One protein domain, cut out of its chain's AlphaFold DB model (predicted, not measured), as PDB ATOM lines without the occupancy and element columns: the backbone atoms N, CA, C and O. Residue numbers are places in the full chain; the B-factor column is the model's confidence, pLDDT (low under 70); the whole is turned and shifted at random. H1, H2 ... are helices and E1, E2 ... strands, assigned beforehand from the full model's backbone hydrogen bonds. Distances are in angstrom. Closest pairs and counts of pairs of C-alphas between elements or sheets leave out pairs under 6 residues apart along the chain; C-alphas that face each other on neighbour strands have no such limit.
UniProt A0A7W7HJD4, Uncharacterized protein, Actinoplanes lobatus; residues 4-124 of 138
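AT A GLANCE: This is residues 4 to 124 of the 138 residues of an uncharacterized protein of Actinoplanes lobatus (UniProt A0A7W7HJD4). A four-stranded sheet forms a wall, with the short helix H3 packed along one face of it; on that same side, farther from the sheet, H1 packs on H3 and begins a long helical hairpin, whose second helix, H2, comes back to graze the sheet with its last residue. The printed part has 121 residues with three named helices and four named strands, in the order E1 E2 H1 H2 E3 H3 E4, and its class is mixed, helices and strands. The sheet is mixed too, in the order E2 E1 E3 E4. The whole is compact, with a radius of gyration of the C-alphas of 13.8 A and spans of 37 by 30 by 23 A.

HOW THE PARTS SIT: E1, residues 4 to 8, and E2, residues 11 to 16, form an antiparallel hairpin, with N 6 and O 13 within hydrogen-bond range at 3.0 A. H1, residues 29 to 47, is not on the sheet. H2, residues 52 to 66, touches H1 in a helical hairpin, at a shallow tilt of 19 degrees, opposite ways; their closest C-alphas, of Val 38 and Leu 58, are 6.3 A apart. H2 only grazes the sheet, with Ile 66. E3, residues 78 to 82, is parallel to E1, with N 5 and O 80 at 2.8 A. H3, residues 89 to 96, is on the sheet at a height of 8.8 A. It only just lies over E1, with 4 C-alphas falling on E1 and 2 on E3, and runs along the strands, at 19 degrees to E1 on the local plane. H3 touches H1, the same way at a tilt of 35.2 degrees, only just steep; their closest C-alphas, of Val 32 and Ala 90, are 5.7 A apart. H2 and H3 are apart. E4, residues 118 to 122, is parallel to E3, with N 81 and O 120 at 2.8 A; E2 and E4 are the edge strands. Every O i to N i+4 pair is within hydrogen-bond range in H1, H2 and H3. With these helices and strands, E3, H3 and E4 make a strand-helix-strand unit, two parallel neighbour strands with a helix between, and its crossover is right-handed.

IN THESE COORDINATES: E1 begins at C-alpha 4, (154.666, 73.384, 190.488), and is 13.8 A long; E2 measures 17.2 A. H1 is 27.0 A long, from C-alpha 29 at (155.865, 62.076, 208.032), and H2 is 21.1 A. E3 measures 12.2 A, H3 10.5 A and E4 13.1 A, ending at C-alpha 122, (144.362, 75.407, 193.882).

THE WHOLE: The C-alphas of Lys 19 and Ser 48, the two farthest apart, are 39.1 A from each other. The printed part has no cut. The links E2 to H1, H2 to E3 and H3 to E4 are long; the last has 21 residues, 97 to 117. Mean pLDDT of the printed part is 94.3, and no printed residue is under 70.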
ATOM      1  N   GLY A   4     154.878  73.455 189.039       95.75
ATOM      2  CA  GLY A   4     154.666  73.384 190.488       95.75
ATOM      3  C   GLY A   4     154.374  71.976 190.992       95.75
ATOM      4  O   GLY A   4     154.928  71.008 190.474       95.75
ATOM      5  N   LEU A   5     153.520  71.860 192.005       96.69
ATOM      6  CA  LEU A   5     153.213  70.618 192.709       96.69
ATOM      7  C   LEU A   5     151.785  70.155 192.419       96.69
ATOM      8  O   LEU A   5     150.834  70.934 192.502       96.69
ATOM      9  N   VAL A   6     151.625  68.863 192.142       95.88
ATOM     10  CA  VAL A   6     150.316  68.201 192.112       95.88
ATOM     11  C   VAL A   6     150.297  67.119 193.179       95.88
ATOM     12  O   VAL A   6     151.131  66.216 193.155       95.88
ATOM     13  N   LEU A   7     149.357  67.243 194.113       95.00
ATOM     14  CA  LEU A   7     149.212  66.401 195.294       95.00
ATOM     15  C   LEU A   7     147.973  65.514 195.188       95.00
ATOM     16  O   LEU A   7     146.935  65.934 194.662       95.00
ATOM     17  N   ASP A   8     148.074  64.321 195.764       87.50
ATOM     18  CA  ASP A   8     146.925  63.514 196.158       87.50
ATOM     19  C   ASP A   8     147.247  62.610 197.353       87.50
ATOM     20  O   ASP A   8     148.357  62.614 197.885       87.50
ATOM     21  N   GLY A   9     146.277  61.783 197.753       80.50
ATOM     22  CA  GLY A   9     146.408  60.875 198.894       80.50
ATOM     23  C   GLY A   9     147.536  59.832 198.806       80.50
ATOM     24  O   GLY A   9     147.781  59.158 199.800       80.50
ATOM     25  N   ALA A  10     148.218  59.676 197.667       84.25
ATOM     26  CA  ALA A  10     149.373  58.791 197.506       84.25
ATOM     27  C   ALA A  10     150.724  59.532 197.493       84.25
ATOM     28  O   ALA A  10     151.769  58.881 197.523       84.25
ATOM     29  N   GLY A  11     150.740  60.866 197.413       92.94
ATOM     30  CA  GLY A  11     151.972  61.655 197.382       92.94
ATOM     31  C   GLY A  11     151.897  62.833 196.420       92.94
ATOM     32  O   GLY A  11     150.841  63.442 196.256       92.94
ATOM     33  N   PHE A  12     153.016  63.152 195.773       95.69
ATOM     34  CA  PHE A  12     153.108  64.316 194.905       95.69
ATOM     35  C   PHE A  12     154.027  64.150 193.697       95.69
ATOM     36  O   PHE A  12     154.952  63.333 193.678       95.69
ATOM     37  N   GLU A  13     153.777  64.983 192.694       95.75
ATOM     38  CA  GLU A  13     154.611  65.149 191.508       95.75
ATOM     39  C   GLU A  13     155.034  66.609 191.360       95.75
ATOM     40  O   GLU A  13     154.260  67.528 191.638       95.75
ATOM     41  N   VAL A  14     156.258  66.808 190.874       96.31
ATOM     42  CA  VAL A  14     156.771  68.117 190.470       96.31
ATOM     43  C   VAL A  14     156.608  68.221 188.963       96.31
ATOM     44  O   VAL A  14     157.118  67.380 188.226       96.31
ATOM     45  N   LEU A  15     155.879  69.230 188.496       95.12
ATOM     46  CA  LEU A  15     155.638  69.464 187.077       95.12
ATOM     47  C   LEU A  15     156.382  70.712 186.604       95.12
ATOM     48  O   LEU A  15     156.381  71.735 187.285       95.12
ATOM     49  N   VAL A  16     156.937  70.661 185.394       93.06
ATOM     50  CA  VAL A  16     157.444  71.829 184.658       93.06
ATOM     51  C   VAL A  16     156.781  71.858 183.288       93.06
ATOM     52  O   VAL A  16     156.920  70.928 182.491       93.06
ATOM     53  N   GLY A  17     156.004  72.907 183.006       91.38
ATOM     54  CA  GLY A  17     155.254  73.004 181.750       91.38
ATOM     55  C   GLY A  17     154.281  71.835 181.524       91.38
ATOM     56  O   GLY A  17     154.037  71.440 180.388       91.38
ATOM     57  N   GLY A  18     153.737  71.264 182.600       91.06
ATOM     58  CA  GLY A  18     152.815  70.129 182.600       91.06
ATOM     59  C   GLY A  18     153.482  68.757 182.503       91.06
ATOM     60  O   GLY A  18     152.765  67.762 182.431       91.06
ATOM     61  N   LYS A  19     154.818  68.683 182.491       92.44
ATOM     62  CA  LYS A  19     155.568  67.423 182.417       92.44
ATOM     63  C   LYS A  19     156.189  67.080 183.774       92.44
ATOM     64  O   LYS A  19     156.789  67.979 184.365       92.44
ATOM     65  N   PRO A  20     156.085  65.827 184.249       93.00
ATOM     66  CA  PRO A  20     156.759  65.397 185.469       93.00
ATOM     67  C   PRO A  20     158.274  65.552 185.375       93.00
ATOM     68  O   PRO A  20     158.881  65.209 184.357       93.00
ATOM     69  N   VAL A  21     158.872  66.052 186.451       92.88
ATOM     70  CA  VAL A  21     160.314  66.065 186.678       92.88
ATOM     71  C   VAL A  21     160.625  64.980 187.702       92.88
ATOM     72  O   VAL A  21     160.310  65.113 188.883       92.88
ATOM     73  N   GLY A  22     161.225  63.889 187.231       89.94
ATOM     74  CA  GLY A  22     161.497  62.715 188.054       89.94
ATOM     75  C   GLY A  22     160.257  61.860 188.339       89.94
ATOM     76  O   GLY A  22     159.207  62.003 187.710       89.94
ATOM     77  N   ALA A  23     160.415  60.918 189.268       91.12
ATOM     78  CA  ALA A  23     159.340  60.037 189.699       91.12
ATOM     79  C   ALA A  23     158.425  60.729 190.717       91.12
ATOM     80  O   ALA A  23     158.854  61.597 191.481       91.12
ATOM     81  N   ARG A  24     157.171  60.274 190.774       93.88
ATOM     82  CA  ARG A  24     156.259  60.595 191.872       93.88
ATOM     83  C   ARG A  24     156.904  60.234 193.210       93.88
ATOM     84  O   ARG A  24     157.452  59.140 193.351       93.88
ATOM     85  N   ARG A  25     156.785  61.124 194.195       95.12
ATOM     86  CA  ARG A  25     157.308  60.913 195.547       95.12
ATOM     87  C   ARG A  25     156.171  60.711 196.547       95.12
ATOM     88  O   ARG A  25     155.163  61.414 196.449       95.12
ATOM     89  N   PRO A  26     156.291  59.760 197.488       95.44
ATOM     90  CA  PRO A  26     155.361  59.686 198.608       95.44
ATOM     91  C   PRO A  26     155.481  60.958 199.455       95.44
ATOM     92  O   PRO A  26     156.542  61.574 199.497       95.44
ATOM     93  N   LEU A  27     154.390  61.342 200.119       94.75
ATOM     94  CA  LEU A  27     154.389  62.441 201.082       94.75
ATOM     95  C   LEU A  27     154.366  61.842 202.494       94.75
ATOM     96  O   LEU A  27     153.310  61.442 202.985       94.75
ATOM     97  N   GLY A  28     155.549  61.684 203.089       95.00
ATOM     98  CA  GLY A  28     155.749  60.991 204.360       95.00
ATOM     99  C   GLY A  28     155.758  61.916 205.577       95.00
ATOM    100  O   GLY A  28     155.723  63.137 205.463       95.00
ATOM    101  N   ALA A  29     155.850  61.325 206.772       96.06
ATOM    102  CA  ALA A  29     155.865  62.076 208.032       96.06
ATOM    103  C   ALA A  29     157.033  63.076 208.123       96.06
ATOM    104  O   ALA A  29     156.823  64.205 208.549       96.06
ATOM    105  N   ALA A  30     158.227  62.692 207.656       96.62
ATOM    106  CA  ALA A  30     159.396  63.575 207.640       96.62
ATOM    107  C   ALA A  30     159.206  64.790 206.712       96.62
ATOM    108  O   ALA A  30     159.652  65.887 207.037       96.62
ATOM    109  N   ASP A  31     158.507  64.619 205.584       97.50
ATOM    110  CA  ASP A  31     158.165  65.736 204.697       97.50
ATOM    111  C   ASP A  31     157.203  66.701 205.390       97.50
ATOM    112  O   ASP A  31     157.379  67.915 205.331       97.50
ATOM    113  N   VAL A  32     156.192  66.160 206.075       97.75
ATOM    114  CA  VAL A  32     155.213  66.955 206.823       97.75
ATOM    115  C   VAL A  32     155.887  67.739 207.944       97.75
ATOM    116  O   VAL A  32     155.636  68.936 208.066       97.75
ATOM    117  N   GLU A  33     156.755  67.092 208.721       98.38
ATOM    118  CA  GLU A  33     157.518  67.727 209.798       98.38
ATOM    119  C   GLU A  33     158.403  68.856 209.261       98.38
ATOM    120  O   GLU A  33     158.346  69.974 209.771       98.38
ATOM    121  N   LEU A  34     159.143  68.607 208.175       98.44
ATOM    122  CA  LEU A  34     159.969  69.624 207.526       98.44
ATOM    123  C   LEU A  34     159.133  70.821 207.067       98.44
ATOM    124  O   LEU A  34     159.489  71.963 207.348       98.44
ATOM    125  N   LEU A  35     158.025  70.582 206.362       98.62
ATOM    126  CA  LEU A  35     157.197  71.653 205.799       98.62
ATOM    127  C   LEU A  35     156.498  72.472 206.888       98.62
ATOM    128  O   LEU A  35     156.400  73.694 206.769       98.62
ATOM    129  N   GLN A  36     156.041  71.822 207.960       98.50
ATOM    130  CA  GLN A  36     155.475  72.506 209.123       98.50
ATOM    131  C   GLN A  36     156.536  73.307 209.879       98.50
ATOM    132  O   GLN A  36     156.268  74.450 210.245       98.50
ATOM    133  N   GLY A  37     157.734  72.746 210.059       98.50
ATOM    134  CA  GLY A  37     158.869  73.433 210.672       98.50
ATOM    135  C   GLY A  37     159.265  74.681 209.889       98.50
ATOM    136  O   GLY A  37     159.335  75.763 210.458       98.50
ATOM    137  N   VAL A  38     159.401  74.574 208.563       98.62
ATOM    138  CA  VAL A  38     159.684  75.731 207.700       98.62
ATOM    139  C   VAL A  38     158.580  76.786 207.785       98.62
ATOM    140  O   VAL A  38     158.883  77.974 207.834       98.62
ATOM    141  N   ALA A  39     157.306  76.384 207.806       98.56
ATOM    142  CA  ALA A  39     156.202  77.333 207.927       98.56
ATOM    143  C   ALA A  39     156.211  78.067 209.280       98.56
ATOM    144  O   ALA A  39     155.969  79.271 209.311       98.56
ATOM    145  N   ALA A  40     156.516  77.371 210.378       98.50
ATOM    146  CA  ALA A  40     156.669  77.983 211.696       98.50
ATOM    147  C   ALA A  40     157.878  78.932 211.749       98.50
ATOM    148  O   ALA A  40     157.712  80.097 212.096       98.50
ATOM    149  N   GLU A  41     159.057  78.476 211.306       98.50
ATOM    150  CA  GLU A  41     160.277  79.298 211.243       98.50
ATOM    151  C   GLU A  41     160.065  80.562 210.392       98.50
ATOM    152  O   GLU A  41     160.544  81.636 210.745       98.50
ATOM    153  N   TYR A  42     159.315  80.461 209.288       98.56
ATOM    154  CA  TYR A  42     158.949  81.613 208.462       98.56
ATOM    155  C   TYR A  42     158.082  82.617 209.222       98.56
ATOM    156  O   TYR A  42     158.343  83.816 209.177       98.56
ATOM    157  N   VAL A  43     157.054  82.139 209.927       98.38
ATOM    158  CA  VAL A  43     156.171  83.000 210.720       98.38
ATOM    159  C   VAL A  43     156.967  83.717 211.810       98.38
ATOM    160  O   VAL A  43     156.804  84.925 211.969       98.38
ATOM    161  N   ASP A  44     157.851  83.019 212.517       98.50
ATOM    162  CA  ASP A  44     158.690  83.619 213.558       98.50
ATOM    163  C   ASP A  44     159.659  84.658 212.976       98.50
ATOM    164  O   ASP A  44     159.793  85.755 213.524       98.50
ATOM    165  N   ALA A  45     160.281  84.358 211.832       98.38
ATOM    166  CA  ALA A  45     161.155  85.284 211.112       98.38
ATOM    167  C   ALA A  45     160.420  86.571 210.699       98.38
ATOM    168  O   ALA A  45     160.949  87.664 210.882       98.38
ATOM    169  N   VAL A  46     159.177  86.464 210.211       97.88
ATOM    170  CA  VAL A  46     158.348  87.636 209.878       97.88
ATOM    171  C   VAL A  46     158.028  88.457 211.125       97.88
ATOM    172  O   VAL A  46     158.149  89.678 211.104       97.88
ATOM    173  N   HIS A  47     157.630  87.813 212.224       98.25
ATOM    174  CA  HIS A  47     157.275  88.524 213.457       98.25
ATOM    175  C   HIS A  47     158.469  89.193 214.144       98.25
ATOM    176  O   HIS A  47     158.275  90.143 214.901       98.25
ATOM    177  N   SER A  48     159.679  88.688 213.910       97.75
ATOM    178  CA  SER A  48     160.915  89.219 214.486       97.75
ATOM    179  C   SER A  48     161.655  90.201 213.578       97.75
ATOM    180  O   SER A  48     162.698  90.694 213.997       97.75
ATOM    181  N   ASP A  49     161.117  90.506 212.389       97.06
ATOM    182  CA  ASP A  49     161.777  91.339 211.372       97.06
ATOM    183  C   ASP A  49     163.194  90.831 211.053       97.06
ATOM    184  O   ASP A  49     164.179  91.567 211.074       97.06
ATOM    185  N   ALA A  50     163.309  89.516 210.852       97.75
ATOM    186  CA  ALA A  50     164.590  88.876 210.595       97.75
ATOM    187  C   ALA A  50     165.191  89.310 209.249       97.75
ATOM    188  O   ALA A  50     164.479  89.555 208.278       97.75
ATOM    189  N   ASP A  51     166.521  89.302 209.164       97.00
ATOM    190  CA  ASP A  51     167.228  89.616 207.923       97.00
ATOM    191  C   ASP A  51     166.908  88.614 206.795       97.00
ATOM    192  O   ASP A  51     166.705  87.414 207.024       97.00
ATOM    193  N   ASP A  52     167.013  89.078 205.544       96.06
ATOM    194  CA  ASP A  52     166.801  88.289 204.318       96.06
ATOM    195  C   ASP A  52     167.537  86.942 204.304       96.06
ATOM    196  O   ASP A  52     167.051  85.964 203.731       96.06
ATOM    197  N   ALA A  53     168.704  86.850 204.949       96.31
ATOM    198  CA  ALA A  53     169.490  85.622 205.024       96.31
ATOM    199  C   ALA A  53     168.712  84.450 205.654       96.31
ATOM    200  O   ALA A  53     168.873  83.305 205.216       96.31
ATOM    201  N   VAL A  54     167.846  84.724 206.636       97.81
ATOM    202  CA  VAL A  54     166.987  83.714 207.272       97.81
ATOM    203  C   VAL A  54     165.971  83.191 206.261       97.81
ATOM    204  O   VAL A  54     165.861  81.981 206.046       97.81
ATOM    205  N   PHE A  55     165.290  84.095 205.563       98.25
ATOM    206  CA  PHE A  55     164.316  83.747 204.535       98.25
ATOM    207  C   PHE A  55     164.957  82.999 203.357       98.25
ATOM    208  O   PHE A  55     164.397  82.008 202.892       98.25
ATOM    209  N   VAL A  56     166.157  83.390 202.911       97.94
ATOM    210  CA  VAL A  56     166.902  82.666 201.863       97.94
ATOM    211  C   VAL A  56     167.221  81.240 202.309       97.94
ATOM    212  O   VAL A  56     167.093  80.302 201.517       97.94
ATOM    213  N   ALA A  57     167.611  81.038 203.571       98.00
ATOM    214  CA  ALA A  57     167.878  79.703 204.094       98.00
ATOM    215  C   ALA A  57     166.617  78.818 204.075       98.00
ATOM    216  O   ALA A  57     166.682  77.670 203.632       98.00
ATOM    217  N   LEU A  58     165.463  79.356 204.479       98.44
ATOM    218  CA  LEU A  58     164.171  78.662 204.397       98.44
ATOM    219  C   LEU A  58     163.771  78.357 202.946       98.44
ATOM    220  O   LEU A  58     163.375  77.234 202.625       98.44
ATOM    221  N   GLY A  59     163.954  79.325 202.050       98.06
ATOM    222  CA  GLY A  59     163.720  79.182 200.617       98.06
ATOM    223  C   GLY A  59     164.516  78.045 199.991       98.06
ATOM    224  O   GLY A  59     163.973  77.251 199.220       98.06
ATOM    225  N   ARG A  60     165.786  77.911 200.386       97.88
ATOM    226  CA  ARG A  60     166.672  76.823 199.954       97.88
ATOM    227  C   ARG A  60     166.252  75.468 200.506       97.88
ATOM    228  O   ARG A  60     166.322  74.487 199.767       97.88
ATOM    229  N   LYS A  61     165.773  75.394 201.757       98.19
ATOM    230  CA  LYS A  61     165.182  74.156 202.307       98.19
ATOM    231  C   LYS A  61     164.014  73.689 201.422       98.19
ATOM    232  O   LYS A  61     163.963  72.519 201.045       98.19
ATOM    233  N   LEU A  62     163.125  74.606 201.026       98.38
ATOM    234  CA  LEU A  62     161.989  74.303 200.145       98.38
ATOM    235  C   LEU A  62     162.428  73.930 198.724       98.38
ATOM    236  O   LEU A  62     161.905  72.972 198.153       98.38
ATOM    237  N   PHE A  63     163.402  74.648 198.161       96.94
ATOM    238  CA  PHE A  63     163.930  74.372 196.825       96.94
ATOM    239  C   PHE A  63     164.591  72.991 196.756       96.94
ATOM    240  O   PHE A  63     164.298  72.204 195.857       96.94
ATOM    241  N   ALA A  64     165.403  72.640 197.754       96.44
ATOM    242  CA  ALA A  64     165.965  71.301 197.882       96.44
ATOM    243  C   ALA A  64     164.861  70.239 198.017       96.44
ATOM    244  O   ALA A  64     164.904  69.215 197.331       96.44
ATOM    245  N   TRP A  65     163.830  70.504 198.829       96.94
ATOM    246  CA  TRP A  65     162.715  69.575 199.019       96.94
ATOM    247  C   TRP A  65     161.971  69.272 197.712       96.94
ATOM    248  O   TRP A  65     161.644  68.114 197.458       96.94
ATOM    249  N   ILE A  66     161.760  70.246 196.819       95.19
ATOM    250  CA  ILE A  66     161.109  69.999 195.517       95.19
ATOM    251  C   ILE A  66     162.019  69.326 194.473       95.19
ATOM    252  O   ILE A  66     161.523  68.933 193.423       95.19
ATOM    253  N   GLY A  67     163.304  69.112 194.758       92.50
ATOM    254  CA  GLY A  67     164.251  68.437 193.857       92.50
ATOM    255  C   GLY A  67     165.471  69.277 193.474       92.50
ATOM    256  O   GLY A  67     166.330  68.789 192.739       92.50
ATOM    257  N   GLY A  68     165.563  70.510 193.975       91.44
ATOM    258  CA  GLY A  68     166.701  71.400 193.767       91.44
ATOM    259  C   GLY A  68     166.987  71.648 192.287       91.44
ATOM    260  O   GLY A  68     166.074  71.818 191.480       91.44
ATOM    261  N   ASP A  69     168.268  71.588 191.923       86.25
ATOM    262  CA  ASP A  69     168.764  71.895 190.573       86.25
ATOM    263  C   ASP A  69     168.263  70.941 189.476       86.25
ATOM    264  O   ASP A  69     168.404  71.224 188.286       86.25
ATOM    265  N   GLN A  70     167.645  69.815 189.848       84.62
ATOM    266  CA  GLN A  70     166.974  68.940 188.884       84.62
ATOM    267  C   GLN A  70     165.714  69.597 188.296       84.62
ATOM    268  O   GLN A  70     165.240  69.198 187.232       84.62
ATOM    269  N   VAL A  71     165.166  70.613 188.971       85.88
ATOM    270  CA  VAL A  71     163.961  71.328 188.556       85.88
ATOM    271  C   VAL A  71     164.344  72.620 187.839       85.88
ATOM    272  O   VAL A  71     164.586  73.659 188.446       85.88
ATOM    273  N   GLN A  72     164.352  72.574 186.510       87.19
ATOM    274  CA  GLN A  72     164.627  73.753 185.689       87.19
ATOM    275  C   GLN A  72     163.342  74.520 185.382       87.19
ATOM    276  O   GLN A  72     162.589  74.180 184.465       87.19
ATOM    277  N   PHE A  73     163.089  75.577 186.148       86.75
ATOM    278  CA  PHE A  73     161.959  76.461 185.895       86.75
ATOM    279  C   PHE A  73     162.167  77.322 184.649       86.75
ATOM    280  O   PHE A  73     163.270  77.763 184.336       86.75
ATOM    281  N   ARG A  74     161.065  77.581 183.943       84.94
ATOM    282  CA  ARG A  74     161.021  78.512 182.813       84.94
ATOM    283  C   ARG A  74     160.434  79.841 183.263       84.94
ATOM    284  O   ARG A  74     159.608  79.865 184.170       84.94
ATOM    285  N   THR A  75     160.832  80.915 182.594       84.19
ATOM    286  CA  THR A  75     160.279  82.255 182.791       84.19
ATOM    287  C   THR A  75     159.194  82.551 181.743       84.19
ATOM    288  O   THR A  75     159.344  82.142 180.586       84.19
ATOM    289  N   PRO A  76     158.088  83.234 182.106       86.38
ATOM    290  CA  PRO A  76     157.670  83.578 183.471       86.38
ATOM    291  C   PRO A  76     157.229  82.344 184.283       86.38
ATOM    292  O   PRO A  76     156.785  81.345 183.709       86.38
ATOM    293  N   LEU A  77     157.335  82.417 185.612       91.69
ATOM    294  CA  LEU A  77     157.091  81.300 186.526       91.69
ATOM    295  C   LEU A  77     155.868  81.544 187.417       91.69
ATOM    296  O   LEU A  77     155.958  82.199 188.447       91.69
ATOM    297  N   VAL A  78     154.748  80.910 187.068       94.94
ATOM    298  CA  VAL A  78     153.634  80.703 188.003       94.94
ATOM    299  C   VAL A  78     153.795  79.317 188.619       94.94
ATOM    300  O   VAL A  78     153.658  78.311 187.920       94.94
ATOM    301  N   PHE A  79     154.120  79.264 189.908       96.50
ATOM    302  CA  PHE A  79     154.281  78.040 190.679       96.50
ATOM    303  C   PHE A  79     152.962  77.651 191.340       96.50
ATOM    304  O   PHE A  79     152.491  78.267 192.295       96.50
ATOM    305  N   GLU A  80     152.335  76.616 190.802       96.50
ATOM    306  CA  GLU A  80     151.031  76.152 191.240       96.50
ATOM    307  C   GLU A  80     151.146  74.978 192.214       96.50
ATOM    308  O   GLU A  80     151.713  73.947 191.868       96.50
ATOM    309  N   VAL A  81     150.527  75.079 193.388       97.38
ATOM    310  CA  VAL A  81     150.350  73.964 194.328       97.38
ATOM    311  C   VAL A  81     148.899  73.506 194.264       97.38
ATOM    312  O   VAL A  81     147.983  74.234 194.658       97.38
ATOM    313  N   ARG A  82     148.673  72.310 193.717       95.94
ATOM    314  CA  ARG A  82     147.340  71.768 193.437       95.94
ATOM    315  C   ARG A  82     147.055  70.531 194.275       95.94
ATOM    316  O   ARG A  82     147.890  69.639 194.348       95.94
ATOM    317  N   THR A  83     145.849  70.431 194.815       94.81
ATOM    318  CA  THR A  83     145.363  69.236 195.527       94.81
ATOM    319  C   THR A  83     143.856  69.045 195.301       94.81
ATOM    320  O   THR A  83     143.204  69.809 194.575       94.81
ATOM    321  N   SER A  84     143.309  67.985 195.891       90.56
ATOM    322  CA  SER A  84     141.885  67.676 195.920       90.56
ATOM    323  C   SER A  84     141.059  68.759 196.642       90.56
ATOM    324  O   SER A  84     141.579  69.743 197.165       90.56
ATOM    325  N   ALA A  85     139.728  68.624 196.631       90.56
ATOM    326  CA  ALA A  85     138.831  69.558 197.327       90.56
ATOM    327  C   ALA A  85     138.903  69.442 198.860       90.56
ATOM    328  O   ALA A  85     138.558  70.392 199.557       90.56
ATOM    329  N   SER A  86     139.359  68.294 199.364       91.56
ATOM    330  CA  SER A  86     139.420  67.978 200.791       91.56
ATOM    331  C   SER A  86     140.830  67.498 201.133       91.56
ATOM    332  O   SER A  86     141.047  66.287 201.215       91.56
ATOM    333  N   PRO A  87     141.803  68.417 201.286       93.56
ATOM    334  CA  PRO A  87     143.190  68.042 201.520       93.56
ATOM    335  C   PRO A  87     143.347  67.300 202.849       93.56
ATOM    336  O   PRO A  87     142.781  67.691 203.876       93.56
ATOM    337  N   SER A  88     144.153  66.246 202.833       93.31
ATOM    338  CA  SER A  88     144.664  65.580 204.029       93.31
ATOM    339  C   SER A  88     145.567  66.508 204.850       93.31
ATOM    340  O   SER A  88     146.015  67.554 204.379       93.31
ATOM    341  N   ALA A  89     145.886  66.118 206.088       94.06
ATOM    342  CA  ALA A  89     146.807  66.882 206.936       94.06
ATOM    343  C   ALA A  89     148.188  67.078 206.281       94.06
ATOM    344  O   ALA A  89     148.779  68.152 206.390       94.06
ATOM    345  N   ALA A  90     148.673  66.065 205.556       95.75
ATOM    346  CA  ALA A  90     149.934  66.145 204.833       95.75
ATOM    347  C   ALA A  90     149.853  67.134 203.658       95.75
ATOM    348  O   ALA A  90     150.720  67.992 203.503       95.75
ATOM    349  N   GLU A  91     148.774  67.092 202.874       96.12
ATOM    350  CA  GLU A  91     148.557  68.054 201.785       96.12
ATOM    351  C   GLU A  91     148.385  69.486 202.310       96.12
ATOM    352  O   GLU A  91     148.848  70.434 201.676       96.12
ATOM    353  N   TRP A  92     147.791  69.659 203.495       96.50
ATOM    354  CA  TRP A  92     147.743  70.956 204.168       96.50
ATOM    355  C   TRP A  92     149.124  71.487 204.543       96.50
ATOM    356  O   TRP A  92     149.336  72.694 204.429       96.50
ATOM    357  N   ALA A  93     150.060  70.629 204.957       97.44
ATOM    358  CA  ALA A  93     151.434  71.051 205.231       97.44
ATOM    359  C   ALA A  93     152.105  71.600 203.963       97.44
ATOM    360  O   ALA A  93     152.682  72.684 203.994       97.44
ATOM    361  N   VAL A  94     151.932  70.920 202.823       97.75
ATOM    362  CA  VAL A  94     152.436  71.408 201.530       97.75
ATOM    363  C   VAL A  94     151.753  72.717 201.134       97.75
ATOM    364  O   VAL A  94     152.428  73.668 200.764       97.75
ATOM    365  N   LEU A  95     150.424  72.815 201.230       96.94
ATOM    366  CA  LEU A  95     149.700  74.040 200.872       96.94
ATOM    367  C   LEU A  95     150.122  75.254 201.706       96.94
ATOM    368  O   LEU A  95     150.117  76.368 201.187       96.94
ATOM    369  N   ARG A  96     150.441  75.059 202.988       97.00
ATOM    370  CA  ARG A  96     150.788  76.141 203.920       97.00
ATOM    371  C   ARG A  96     152.259  76.533 203.894       97.00
ATOM    372  O   ARG A  96     152.586  77.583 204.435       97.00
ATOM    373  N   ALA A  97     153.124  75.728 203.285       98.44
ATOM    374  CA  ALA A  97     154.523  76.095 203.149       98.44
ATOM    375  C   ALA A  97     154.673  77.424 202.365       98.44
ATOM    376  O   ALA A  97     153.872  77.707 201.457       98.44
ATOM    377  N   PRO A  98     155.669  78.253 202.721       98.06
ATOM    378  CA  PRO A  98     155.847  79.587 202.157       98.06
ATOM    379  C   PRO A  98     156.586  79.506 200.814       98.06
ATOM    380  O   PRO A  98     157.764  79.825 200.696       98.06
ATOM    381  N   TRP A  99     155.917  79.025 199.770       98.12
ATOM    382  CA  TRP A  99     156.530  78.858 198.443       98.12
ATOM    383  C   TRP A  99     156.981  80.175 197.800       98.12
ATOM    384  O   TRP A  99     157.789  80.162 196.877       98.12
ATOM    385  N   GLU A 100     156.481  81.310 198.282       96.56
ATOM    386  CA  GLU A 100     156.814  82.659 197.819       96.56
ATOM    387  C   GLU A 100     158.290  82.999 198.049       96.56
ATOM    388  O   GLU A 100     158.869  83.774 197.290       96.56
ATOM    389  N   ILE A 101     158.912  82.375 199.053       97.44
ATOM    390  CA  ILE A 101     160.335  82.539 199.361       97.44
ATOM    391  C   ILE A 101     161.206  81.457 198.721       97.44
ATOM    392  O   ILE A 101     162.365  81.326 199.105       97.44
ATOM    393  N   LEU A 102     160.690  80.659 197.774       96.62
ATOM    394  CA  LEU A 102     161.513  79.682 197.058       96.62
ATOM    395  C   LEU A 102     162.796  80.346 196.549       96.62
ATOM    396  O   LEU A 102     162.760  81.420 195.942       96.62
ATOM    397  N   GLY A 103     163.927  79.694 196.798       94.31
ATOM    398  CA  GLY A 103     165.227  80.254 196.469       94.31
ATOM    399  C   GLY A 103     166.272  79.185 196.225       94.31
ATOM    400  O   GLY A 103     166.301  78.158 196.899       94.31
ATOM    401  N   ASP A 104     167.129  79.440 195.248       91.56
ATOM    402  CA  ASP A 104     168.249  78.580 194.902       91.56
ATOM    403  C   ASP A 104     169.557  79.130 195.512       91.56
ATOM    404  O   ASP A 104     169.575  79.933 196.460       91.56
ATOM    405  N   GLN A 105     170.697  78.666 195.008       90.50
ATOM    406  CA  GLN A 105     172.012  79.150 195.429       90.50
ATOM    407  C   GLN A 105     172.222  80.657 195.182       90.50
ATOM    408  O   GLN A 105     173.016  81.275 195.892       90.50
ATOM    409  N   HIS A 106     171.477  81.265 194.257       91.12
ATOM    410  CA  HIS A 106     171.545  82.681 193.900       91.12
ATOM    411  C   HIS A 106     170.576  83.573 194.698       91.12
ATOM    412  O   HIS A 106     170.617  84.788 194.534       91.12
ATOM    413  N   GLY A 107     169.753  83.007 195.589       93.44
ATOM    414  CA  GLY A 107     168.782  83.750 196.404       93.44
ATOM    415  C   GLY A 107     167.339  83.454 195.999       93.44
ATOM    416  O   GLY A 107     167.053  82.382 195.469       93.44
ATOM    417  N   PHE A 108     166.410  84.372 196.280       95.69
ATOM    418  CA  PHE A 108     164.993  84.174 195.962       95.69
ATOM    419  C   PHE A 108     164.740  84.118 194.457       95.69
ATOM    420  O   PHE A 108     165.214  84.969 193.707       95.69
ATOM    421  N   LEU A 109     163.868  83.205 194.024       93.75
ATOM    422  CA  LEU A 109     163.351  83.208 192.652       93.75
ATOM    423  C   LEU A 109     162.555  84.489 192.353       93.75
ATOM    424  O   LEU A 109     162.513  84.932 191.210       93.75
ATOM    425  N   ALA A 110     161.946  85.084 193.383       93.75
ATOM    426  CA  ALA A 110     161.206  86.340 193.294       93.75
ATOM    427  C   ALA A 110     162.092  87.569 193.033       93.75
ATOM    428  O   ALA A 110     161.584  88.573 192.544       93.75
ATOM    429  N   ALA A 111     163.392  87.505 193.348       92.38
ATOM    430  CA  ALA A 111     164.300  88.644 193.201       92.38
ATOM    431  C   ALA A 111     164.646  88.952 191.731       92.38
ATOM    432  O   ALA A 111     165.071  90.056 191.408       92.38
ATOM    433  N   ASP A 112     164.457  87.985 190.830       89.69
ATOM    434  CA  ASP A 112     164.618  88.177 189.391       89.69
ATOM    435  C   ASP A 112     163.280  88.627 188.781       89.69
ATOM    436  O   ASP A 112     162.389  87.821 188.495       89.69
ATOM    437  N   GLU A 113     163.138  89.940 188.578       85.75
ATOM    438  CA  GLU A 113     161.910  90.579 188.079       85.75
ATOM    439  C   GLU A 113     161.433  90.009 186.732       85.75
ATOM    440  O   GLU A 113     160.228  89.967 186.452       85.75
ATOM    441  N   LEU A 114     162.351  89.510 185.895       86.75
ATOM    442  CA  LEU A 114     162.004  88.900 184.611       86.75
ATOM    443  C   LEU A 114     161.287  87.557 184.787       86.75
ATOM    444  O   LEU A 114     160.542  87.140 183.893       86.75
ATOM    445  N   ARG A 115     161.455  86.886 185.936       86.31
ATOM    446  CA  ARG A 115     160.747  85.632 186.234       86.31
ATOM    447  C   ARG A 115     159.273  85.846 186.490       86.31
ATOM    448  O   ARG A 115     158.520  84.903 186.255       86.31
ATOM    449  N   ARG A 116     158.860  87.038 186.945       88.38
ATOM    450  CA  ARG A 116     157.473  87.329 187.356       88.38
ATOM    451  C   ARG A 116     156.918  86.202 188.227       88.38
ATOM    452  O   ARG A 116     155.901  85.594 187.897       88.38
ATOM    453  N   PHE A 117     157.690  85.853 189.253       93.81
ATOM    454  CA  PHE A 117     157.403  84.698 190.082       93.81
ATOM    455  C   PHE A 117     156.112  84.914 190.872       93.81
ATOM    456  O   PHE A 117     155.987  85.885 191.612       93.81
ATOM    457  N   GLU A 118     155.161  83.998 190.714       94.31
ATOM    458  CA  GLU A 118     153.882  84.013 191.422       94.31
ATOM    459  C   GLU A 118     153.580  82.619 191.965       94.31
ATOM    460  O   GLU A 118     153.830  81.616 191.295       94.31
ATOM    461  N   VAL A 119     152.997  82.545 193.160       96.75
ATOM    462  CA  VAL A 119     152.522  81.291 193.751       96.75
ATOM    463  C   VAL A 119     151.004  81.244 193.705       96.75
ATOM    464  O   VAL A 119     150.324  82.152 194.173       96.75
ATOM    465  N   VAL A 120     150.454  80.137 193.207       96.44
ATOM    466  CA  VAL A 120     149.006  79.907 193.173       96.44
ATOM    467  C   VAL A 120     148.666  78.609 193.888       96.44
ATOM    468  O   VAL A 120     149.199  77.550 193.573       96.44
ATOM    469  N   ARG A 121     147.709  78.660 194.816       96.12
ATOM    470  CA  ARG A 121     147.177  77.477 195.511       96.12
ATOM    471  C   ARG A 121     145.818  77.117 194.918       96.12
ATOM    472  O   ARG A 121     144.936  77.971 194.846       96.12
ATOM    473  N   ARG A 122     145.632  75.871 194.470       94.00
ATOM    474  CA  ARG A 122     144.362  75.407 193.882       94.00
ATOM    475  C   ARG A 122     143.829  74.172 194.593       94.00
ATOM    476  O   ARG A 122     144.456  73.113 194.577       94.00
ATOM    477  N   LEU A 123     142.629  74.315 195.138       92.25
ATOM    478  CA  LEU A 123     141.834  73.225 195.695       92.25
ATOM    479  C   LEU A 123     140.827  72.728 194.654       92.25
ATOM    480  O   LEU A 123     140.400  73.481 193.779       92.25
ATOM    481  N   GLY A 124     140.413  71.469 194.770       82.81
ATOM    482  CA  GLY A 124     139.317  70.925 193.961       82.81
ATOM    483  C   GLY A 124     139.713  70.382 192.591       82.81
ATOM    484  O   GLY A 124     138.845  70.132 191.752       82.81
TER     485      GLY A 124